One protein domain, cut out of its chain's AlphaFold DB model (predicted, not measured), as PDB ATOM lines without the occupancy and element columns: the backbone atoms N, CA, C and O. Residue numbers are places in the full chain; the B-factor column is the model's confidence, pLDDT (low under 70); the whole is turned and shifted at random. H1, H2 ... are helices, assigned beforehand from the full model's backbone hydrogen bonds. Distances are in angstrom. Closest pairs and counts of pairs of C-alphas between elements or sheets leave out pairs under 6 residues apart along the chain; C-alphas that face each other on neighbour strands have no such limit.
ATOM      1  N   ASP A  26     212.871 254.236 332.132       92.25
ATOM      2  CA  ASP A  26     212.729 254.493 330.700       92.25
ATOM      3  C   ASP A  26     211.271 254.283 330.268       92.25
ATOM      4  O   ASP A  26     210.726 253.184 330.370       92.25
ATOM      5  N   ALA A  27     210.628 255.333 329.756       90.62
ATOM      6  CA  ALA A  27     209.205 255.301 329.419       90.62
ATOM      7  C   ALA A  27     208.848 254.273 328.328       90.62
ATOM      8  O   ALA A  27     207.749 253.709 328.347       90.62
ATOM      9  N   HIS A  28     209.748 254.024 327.371       92.06
ATOM     10  CA  HIS A  28     209.510 253.041 326.320       92.06
ATOM     11  C   HIS A  28     209.574 251.624 326.893       92.06
ATOM     12  O   HIS A  28     208.648 250.836 326.683       92.06
ATOM     13  N   ILE A  29     210.623 251.320 327.662       90.12
ATOM     14  CA  ILE A  29     210.812 250.002 328.279       90.12
ATOM     15  C   ILE A  29     209.709 249.732 329.308       90.12
ATOM     16  O   ILE A  29     209.081 248.675 329.255       90.12
ATOM     17  N   ALA A  30     209.392 250.701 330.167       90.44
ATOM     18  CA  ALA A  30     208.368 250.573 331.201       90.44
ATOM     19  C   ALA A  30     206.982 250.260 330.617       90.44
ATOM     20  O   ALA A  30     206.262 249.402 331.134       90.44
ATOM     21  N   LYS A  31     206.617 250.902 329.496       92.31
ATOM     22  CA  LYS A  31     205.351 250.628 328.801       92.31
ATOM     23  C   LYS A  31     205.280 249.190 328.294       92.31
ATOM     24  O   LYS A  31     204.248 248.538 328.455       92.31
ATOM     25  N   GLN A  32     206.365 248.690 327.704       92.44
ATOM     26  CA  GLN A  32     206.425 247.308 327.230       92.44
ATOM     27  C   GLN A  32     206.388 246.328 328.404       92.44
ATOM     28  O   GLN A  32     205.610 245.379 328.381       92.44
ATOM     29  N   MET A  33     207.160 246.596 329.459       90.31
ATOM     30  CA  MET A  33     207.163 245.797 330.683       90.31
ATOM     31  C   MET A  33     205.766 245.685 331.296       90.31
ATOM     32  O   MET A  33     205.345 244.582 331.643       90.31
ATOM     33  N   LEU A  34     205.017 246.789 331.382       90.31
ATOM     34  CA  LEU A  34     203.635 246.766 331.859       90.31
ATOM     35  C   LEU A  34     202.723 245.958 330.925       90.31
ATOM     36  O   LEU A  34     201.941 245.139 331.400       90.31
ATOM     37  N   ALA A  35     202.847 246.136 329.607       91.25
ATOM     38  CA  ALA A  35     202.053 245.384 328.636       91.25
ATOM     39  C   ALA A  35     202.261 243.864 328.761       91.25
ATOM     40  O   ALA A  35     201.293 243.114 328.688       91.25
ATOM     41  N   PHE A  36     203.495 243.410 329.008       90.69
ATOM     42  CA  PHE A  36     203.784 241.993 329.246       90.69
ATOM     43  C   PHE A  36     203.199 241.472 330.564       90.69
ATOM     44  O   PHE A  36     202.712 240.350 330.590       90.69
ATOM     45  N   HIS A  37     203.202 242.263 331.641       87.38
ATOM     46  CA  HIS A  37     202.599 241.850 332.918       87.38
ATOM     47  C   HIS A  37     201.068 241.765 332.871       87.38
ATOM     48  O   HIS A  37     200.477 241.016 333.643       87.38
ATOM     49  N   LEU A  38     200.424 242.552 332.004       87.62
ATOM     50  CA  LEU A  38     198.966 242.567 331.854       87.62
ATOM     51  C   LEU A  38     198.453 241.554 330.825       87.62
ATOM     52  O   LEU A  38     197.244 241.349 330.738       87.62
ATOM     53  N   ASN A  39     199.337 240.949 330.028       88.94
ATOM     54  CA  ASN A  39     198.933 240.016 328.991       88.94
ATOM     55  C   ASN A  39     198.753 238.596 329.573       88.94
ATOM     56  O   ASN A  39     199.759 237.970 329.914       88.94
ATOM     57  N   PRO A  40     197.515 238.057 329.651       86.38
ATOM     58  CA  PRO A  40     197.257 236.708 330.172       86.38
ATOM     59  C   PRO A  40     197.937 235.599 329.364       86.38
ATOM     60  O   PRO A  40     198.191 234.524 329.899       86.38
ATOM     61  N   ASP A  41     198.219 235.856 328.086       90.31
ATOM     62  CA  ASP A  41     198.721 234.857 327.146       90.31
ATOM     63  C   ASP A  41     200.255 234.761 327.161       90.31
ATOM     64  O   ASP A  41     200.835 233.930 326.457       90.31
ATOM     65  N   ILE A  42     200.939 235.625 327.926       86.25
ATOM     66  CA  ILE A  42     202.402 235.698 327.958       86.25
ATOM     67  C   ILE A  42     202.931 235.571 329.388       86.25
ATOM     68  O   ILE A  42     202.975 236.529 330.153       86.25
ATOM     69  N   GLU A  43     203.484 234.404 329.708       86.19
ATOM     70  CA  GLU A  43     204.081 234.114 331.020       86.19
ATOM     71  C   GLU A  43     205.557 234.558 331.154       86.19
ATOM     72  O   GLU A  43     206.352 233.952 331.873       86.19
ATOM     73  N   ALA A  44     205.976 235.593 330.416       86.06
ATOM     74  CA  ALA A  44     207.371 236.057 330.414       86.06
ATOM     75  C   ALA A  44     207.692 236.996 331.587       86.06
ATOM     76  O   ALA A  44     208.825 237.034 332.063       86.06
ATOM     77  N   ALA A  45     206.697 237.768 332.031       85.38
ATOM     78  CA  ALA A  45     206.847 238.787 333.068       85.38
ATOM     79  C   ALA A  45     206.088 238.448 334.362       85.38
ATOM     80  O   ALA A  45     206.403 238.972 335.426       85.38
ATOM     81  N   SER A  46     205.116 237.537 334.288       84.19
ATOM     82  CA  SER A  46     204.373 237.007 335.427       84.19
ATOM     83  C   SER A  46     204.044 235.534 335.187       84.19
ATOM     84  O   SER A  46     204.051 235.070 334.049       84.19
ATOM     85  N   ARG A  47     203.732 234.793 336.255       87.44
ATOM     86  CA  ARG A  47     203.042 233.499 336.126       87.44
ATOM     87  C   ARG A  47     201.627 233.727 335.577       87.44
ATOM     88  O   ARG A  47     201.100 234.832 335.733       87.44
ATOM     89  N   SER A  48     201.018 232.700 334.978       88.38
ATOM     90  CA  SER A  48     199.612 232.759 334.554       88.38
ATOM     91  C   SER A  48     198.693 233.155 335.695       88.38
ATOM     92  O   SER A  48     198.929 232.822 336.858       88.38
ATOM     93  N   PHE A  49     197.588 233.804 335.337       86.69
ATOM     94  CA  PHE A  49     196.546 234.143 336.296       86.69
ATOM     95  C   PHE A  49     195.996 232.909 337.019       86.69
ATOM     96  O   PHE A  49     195.845 232.963 338.233       86.69
ATOM     97  N   SER A  50     195.832 231.769 336.334       89.62
ATOM     98  CA  SER A  50     195.408 230.518 336.978       89.62
ATOM     99  C   SER A  50     196.385 230.055 338.057       89.62
ATOM    100  O   SER A  50     195.971 229.729 339.163       89.62
ATOM    101  N   PHE A  51     197.691 230.085 337.774       90.94
ATOM    102  CA  PHE A  51     198.699 229.728 338.768       90.94
ATOM    103  C   PHE A  51     198.708 230.710 339.945       90.94
ATOM    104  O   PHE A  51     198.893 230.306 341.091       90.94
ATOM    105  N   ILE A  52     198.524 232.006 339.676       88.38
ATOM    106  CA  ILE A  52     198.444 233.024 340.729       88.38
ATOM    107  C   ILE A  52     197.253 232.736 341.642       88.38
ATOM    108  O   ILE A  52     197.449 232.674 342.854       88.38
ATOM    109  N   ASP A  53     196.070 232.497 341.078       90.06
ATOM    110  CA  ASP A  53     194.861 232.187 341.842       90.06
ATOM    111  C   ASP A  53     195.052 230.925 342.697       90.06
ATOM    112  O   ASP A  53     194.852 230.967 343.913       90.06
ATOM    113  N   GLU A  54     195.565 229.842 342.104       93.19
ATOM    114  CA  GLU A  54     195.879 228.599 342.821       93.19
ATOM    115  C   GLU A  54     196.891 228.822 343.956       93.19
ATOM    116  O   GLU A  54     196.735 228.293 345.060       93.19
ATOM    117  N   SER A  55     197.927 229.630 343.711       92.12
ATOM    118  CA  SER A  55     198.948 229.932 344.718       92.12
ATOM    119  C   SER A  55     198.395 230.761 345.879       92.12
ATOM    120  O   SER A  55     198.755 230.519 347.033       92.12
ATOM    121  N   VAL A  56     197.496 231.709 345.596       88.31
ATOM    122  CA  VAL A  56     196.833 232.531 346.616       88.31
ATOM    123  C   VAL A  56     195.900 231.669 347.455       88.31
ATOM    124  O   VAL A  56     195.927 231.776 348.681       88.31
ATOM    125  N   ASP A  57     195.124 230.788 346.827       90.44
ATOM    126  CA  ASP A  57     194.234 229.869 347.537       90.44
ATOM    127  C   ASP A  57     195.020 228.901 348.428       90.44
ATOM    128  O   ASP A  57     194.651 228.680 349.585       90.44
ATOM    129  N   TRP A  58     196.148 228.376 347.937       93.88
ATOM    130  CA  TRP A  58     197.043 227.554 348.750       93.88
ATOM    131  C   TRP A  58     197.580 228.322 349.967       93.88
ATOM    132  O   TRP A  58     197.472 227.829 351.089       93.88
ATOM    133  N   LEU A  59     198.084 229.548 349.775       89.50
ATOM    134  CA  LEU A  59     198.578 230.393 350.872       89.50
ATOM    135  C   LEU A  59     197.487 230.694 351.908       89.50
ATOM    136  O   LEU A  59     197.744 230.661 353.112       89.50
ATOM    137  N   VAL A  60     196.270 230.991 351.449       89.75
ATOM    138  CA  VAL A  60     195.124 231.261 352.326       89.75
ATOM    139  C   VAL A  60     194.804 230.052 353.197       89.75
ATOM    140  O   VAL A  60     194.623 230.211 354.405       89.75
ATOM    141  N   ASN A  61     194.785 228.859 352.604       91.56
ATOM    142  CA  ASN A  61     194.474 227.621 353.312       91.56
ATOM    143  C   ASN A  61     195.588 227.205 354.281       91.56
ATOM    144  O   ASN A  61     195.294 226.857 355.422       91.56
ATOM    145  N   GLU A  62     196.849 227.272 353.851       95.31
ATOM    146  CA  GLU A  62     198.000 226.833 354.649       95.31
ATOM    147  C   GLU A  62     198.209 227.712 355.888       95.31
ATOM    148  O   GLU A  62     198.502 227.218 356.976       95.31
ATOM    149  N   PHE A  63     198.023 229.027 355.743       91.38
ATOM    150  CA  PHE A  63     198.319 229.993 356.805       91.38
ATOM    151  C   PHE A  63     197.073 230.579 357.483       91.38
ATOM    152  O   PHE A  63     197.203 231.442 358.353       91.38
ATOM    153  N   GLY A  64     195.866 230.138 357.107       89.19
ATOM    154  CA  GLY A  64     194.610 230.644 357.673       89.19
ATOM    155  C   GLY A  64     194.396 232.144 357.435       89.19
ATOM    156  O   GLY A  64     193.872 232.852 358.300       89.19
ATOM    157  N   LEU A  65     194.849 232.650 356.285       87.50
ATOM    158  CA  LEU A  65     194.776 234.073 355.943       87.50
ATOM    159  C   LEU A  65     193.317 234.476 355.688       87.50
ATOM    160  O   LEU A  65     192.537 233.729 355.104       87.50
ATOM    161  N   ASN A  66     192.932 235.682 356.097       79.88
ATOM    162  CA  ASN A  66     191.590 236.216 355.843       79.88
ATOM    163  C   ASN A  66     191.650 237.499 355.001       79.88
ATOM    164  O   ASN A  66     192.709 237.877 354.509       79.88
ATOM    165  N   ALA A  67     190.521 238.181 354.797       68.31
ATOM    166  CA  ALA A  67     190.466 239.409 353.993       68.31
ATOM    167  C   ALA A  67     191.403 240.525 354.502       68.31
ATOM    168  O   ALA A  67     191.884 241.321 353.706       68.31
ATOM    169  N   SER A  68     191.728 240.537 355.799       69.81
ATOM    170  CA  SER A  68     192.729 241.442 356.397       69.81
ATOM    171  C   SER A  68     194.170 241.049 356.051       69.81
ATOM    172  O   SER A  68     195.103 241.810 356.285       69.81
ATOM    173  N   SER A  69     194.353 239.835 355.540       65.06
ATOM    174  CA  SER A  69     195.630 239.212 355.218       65.06
ATOM    175  C   SER A  69     195.845 239.040 353.716       65.06
ATOM    176  O   SER A  69     196.959 238.699 353.341       65.06
ATOM    177  N   LYS A  70     194.822 239.233 352.865       56.62
ATOM    178  CA  LYS A  70     194.962 239.133 351.405       56.62
ATOM    179  C   LYS A  70     195.772 240.330 350.897       56.62
ATOM    180  O   LYS A  70     195.242 241.443 350.886       56.62
ATOM    181  N   PRO A  71     197.017 240.140 350.431       54.59
ATOM    182  CA  PRO A  71     197.639 241.152 349.605       54.59
ATOM    183  C   PRO A  71     196.891 241.144 348.270       54.59
ATOM    184  O   PRO A  71     196.675 240.088 347.679       54.59
ATOM    185  N   SER A  72     196.451 242.304 347.795       51.81
ATOM    186  CA  SER A  72     195.934 242.450 346.436       51.81
ATOM    187  C   SER A  72     197.050 242.088 345.452       51.81
ATOM    188  O   SER A  72     197.936 242.895 345.176       51.81
ATOM    189  N   THR A  73     197.042 240.846 344.968       49.47
ATOM    190  CA  THR A  73     197.988 240.300 343.992       49.47
ATOM    191  C   THR A  73     197.626 240.782 342.595       49.47
ATOM    192  O   THR A  73     197.208 240.025 341.730       49.47
ATOM    193  N   LEU A  74     197.805 242.077 342.373       45.00
ATOM    194  CA  LEU A  74     198.106 242.617 341.058       45.00
ATOM    195  C   LEU A  74     199.439 243.325 341.223       45.00
ATOM    196  O   LEU A  74     199.502 244.434 341.740       45.00
ATOM    197  N   VAL A  75     200.488 242.564 340.907       46.91
ATOM    198  CA  VAL A  75     201.860 242.973 340.603       46.91
ATOM    199  C   VAL A  75     202.233 244.362 341.147       46.91
ATOM    200  O   VAL A  75     201.835 245.391 340.601       46.91
ATOM    201  N   ALA A  76     203.105 244.384 342.159       42.94
ATOM    202  CA  ALA A  76     203.717 245.562 342.798       42.94
ATOM    203  C   ALA A  76     204.434 246.559 341.850       42.94
ATOM    204  O   ALA A  76     205.067 247.510 342.294       42.94
ATOM    205  N   VAL A  77     204.316 246.369 340.540       48.41
ATOM    206  CA  VAL A  77     204.763 247.255 339.470       48.41
ATOM    207  C   VAL A  77     203.871 248.497 339.335       48.41
ATOM    208  O   VAL A  77     204.366 249.572 338.999       48.41
ATOM    209  N   GLN A  78     202.568 248.400 339.629       41.47
ATOM    210  CA  GLN A  78     201.635 249.510 339.383       41.47
ATOM    211  C   GLN A  78     201.906 250.738 340.275       41.47
ATOM    212  O   GLN A  78     201.668 251.870 339.854       41.47
ATOM    213  N   GLY A  79     202.431 250.533 341.491       40.91
ATOM    214  CA  GLY A  79     202.667 251.606 342.466       40.91
ATOM    215  C   GLY A  79     203.830 252.542 342.121       40.91
ATOM    216  O   GLY A  79     203.821 253.694 342.552       40.91
ATOM    217  N   PHE A  80     204.799 252.076 341.325       44.84
ATOM    218  CA  PHE A  80     205.986 252.855 340.951       44.84
ATOM    219  C   PHE A  80     205.743 253.755 339.725       44.84
ATOM    220  O   PHE A  80     206.296 254.842 339.645       44.84
ATOM    221  N   ILE A  81     204.864 253.345 338.802       45.34
ATOM    222  CA  ILE A  81     204.608 254.060 337.535       45.34
ATOM    223  C   ILE A  81     203.698 255.292 337.700       45.34
ATOM    224  O   ILE A  81     203.748 256.198 336.876       45.34
ATOM    225  N   LEU A  82     202.844 255.347 338.729       40.31
ATOM    226  CA  LEU A  82     201.795 256.377 338.839       40.31
ATOM    227  C   LEU A  82     202.122 257.552 339.780       40.31
ATOM    228  O   LEU A  82     201.321 258.476 339.867       40.31
ATOM    229  N   ASN A  83     203.265 257.534 340.477       36.09
ATOM    230  CA  ASN A  83     203.662 258.591 341.427       36.09
ATOM    231  C   ASN A  83     205.057 259.193 341.143       36.09
ATOM    232  O   ASN A  83     205.644 259.797 342.042       36.09
TER     233      ASN A  83
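What this domain is: This is residues 26 to 83 of the 84 residues of an uncharacterized protein of Vibrio maritimus (UniProt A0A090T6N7). The longest helix, H2, and the helix H1 make the two arms of a wide, open V. Past the far end of H2, the unnamed stretch of residues 64 to 77 folds back across the mouth of the V to the short helix H3, which is near H1. The printed part has 58 residues with three named helices, in the order H1, H2, H3, and no named strand; its class is all helix. The whole is loose, with a radius of gyration of the C-alphas of 13.8 A, and only just flat, spanning 41 by 27 by 10 A.

How they stand to each other: Start with H2, residues 49 to 63, which touches no helix. H1, residues 27 to 38, is apart from it, and the 10 residues between them make a short link. H3, residues 78 to 81, is also apart from H2. H1 and H3 are near each other, with no pair of C-alphas within 8 A but 5 pairs within 10 A. In H1 and H2 every O i to N i+4 pair is within hydrogen-bond range; H3 is too short for such a pair, and its one O i to N i+3 pair is not within range.

Where its parts are: Find C-alpha 49 at (196.546, 234.143, 336.296); from there H2 runs 21.0 A to C-alpha 63. Look next at C-alpha 27, at (209.205, 255.301, 329.419), where H1 begins and runs 16.5 A to C-alpha 38. H3 ends at C-alpha 81, at (204.608, 254.060, 337.535).

The domain as a whole: The two C-alphas farthest apart are those of His 28 and Gly 64, at 41.3 A, while those of Asp 26 and Asn 83, the first and last printed, are 14.6 A apart. The printed part has no cut, and the link from H2 to H3, 14 residues, is long. Look at the B-factor column for the model's confidence: the mean pLDDT of the printed part is 77.8, and residues 67 to 83 are under 70.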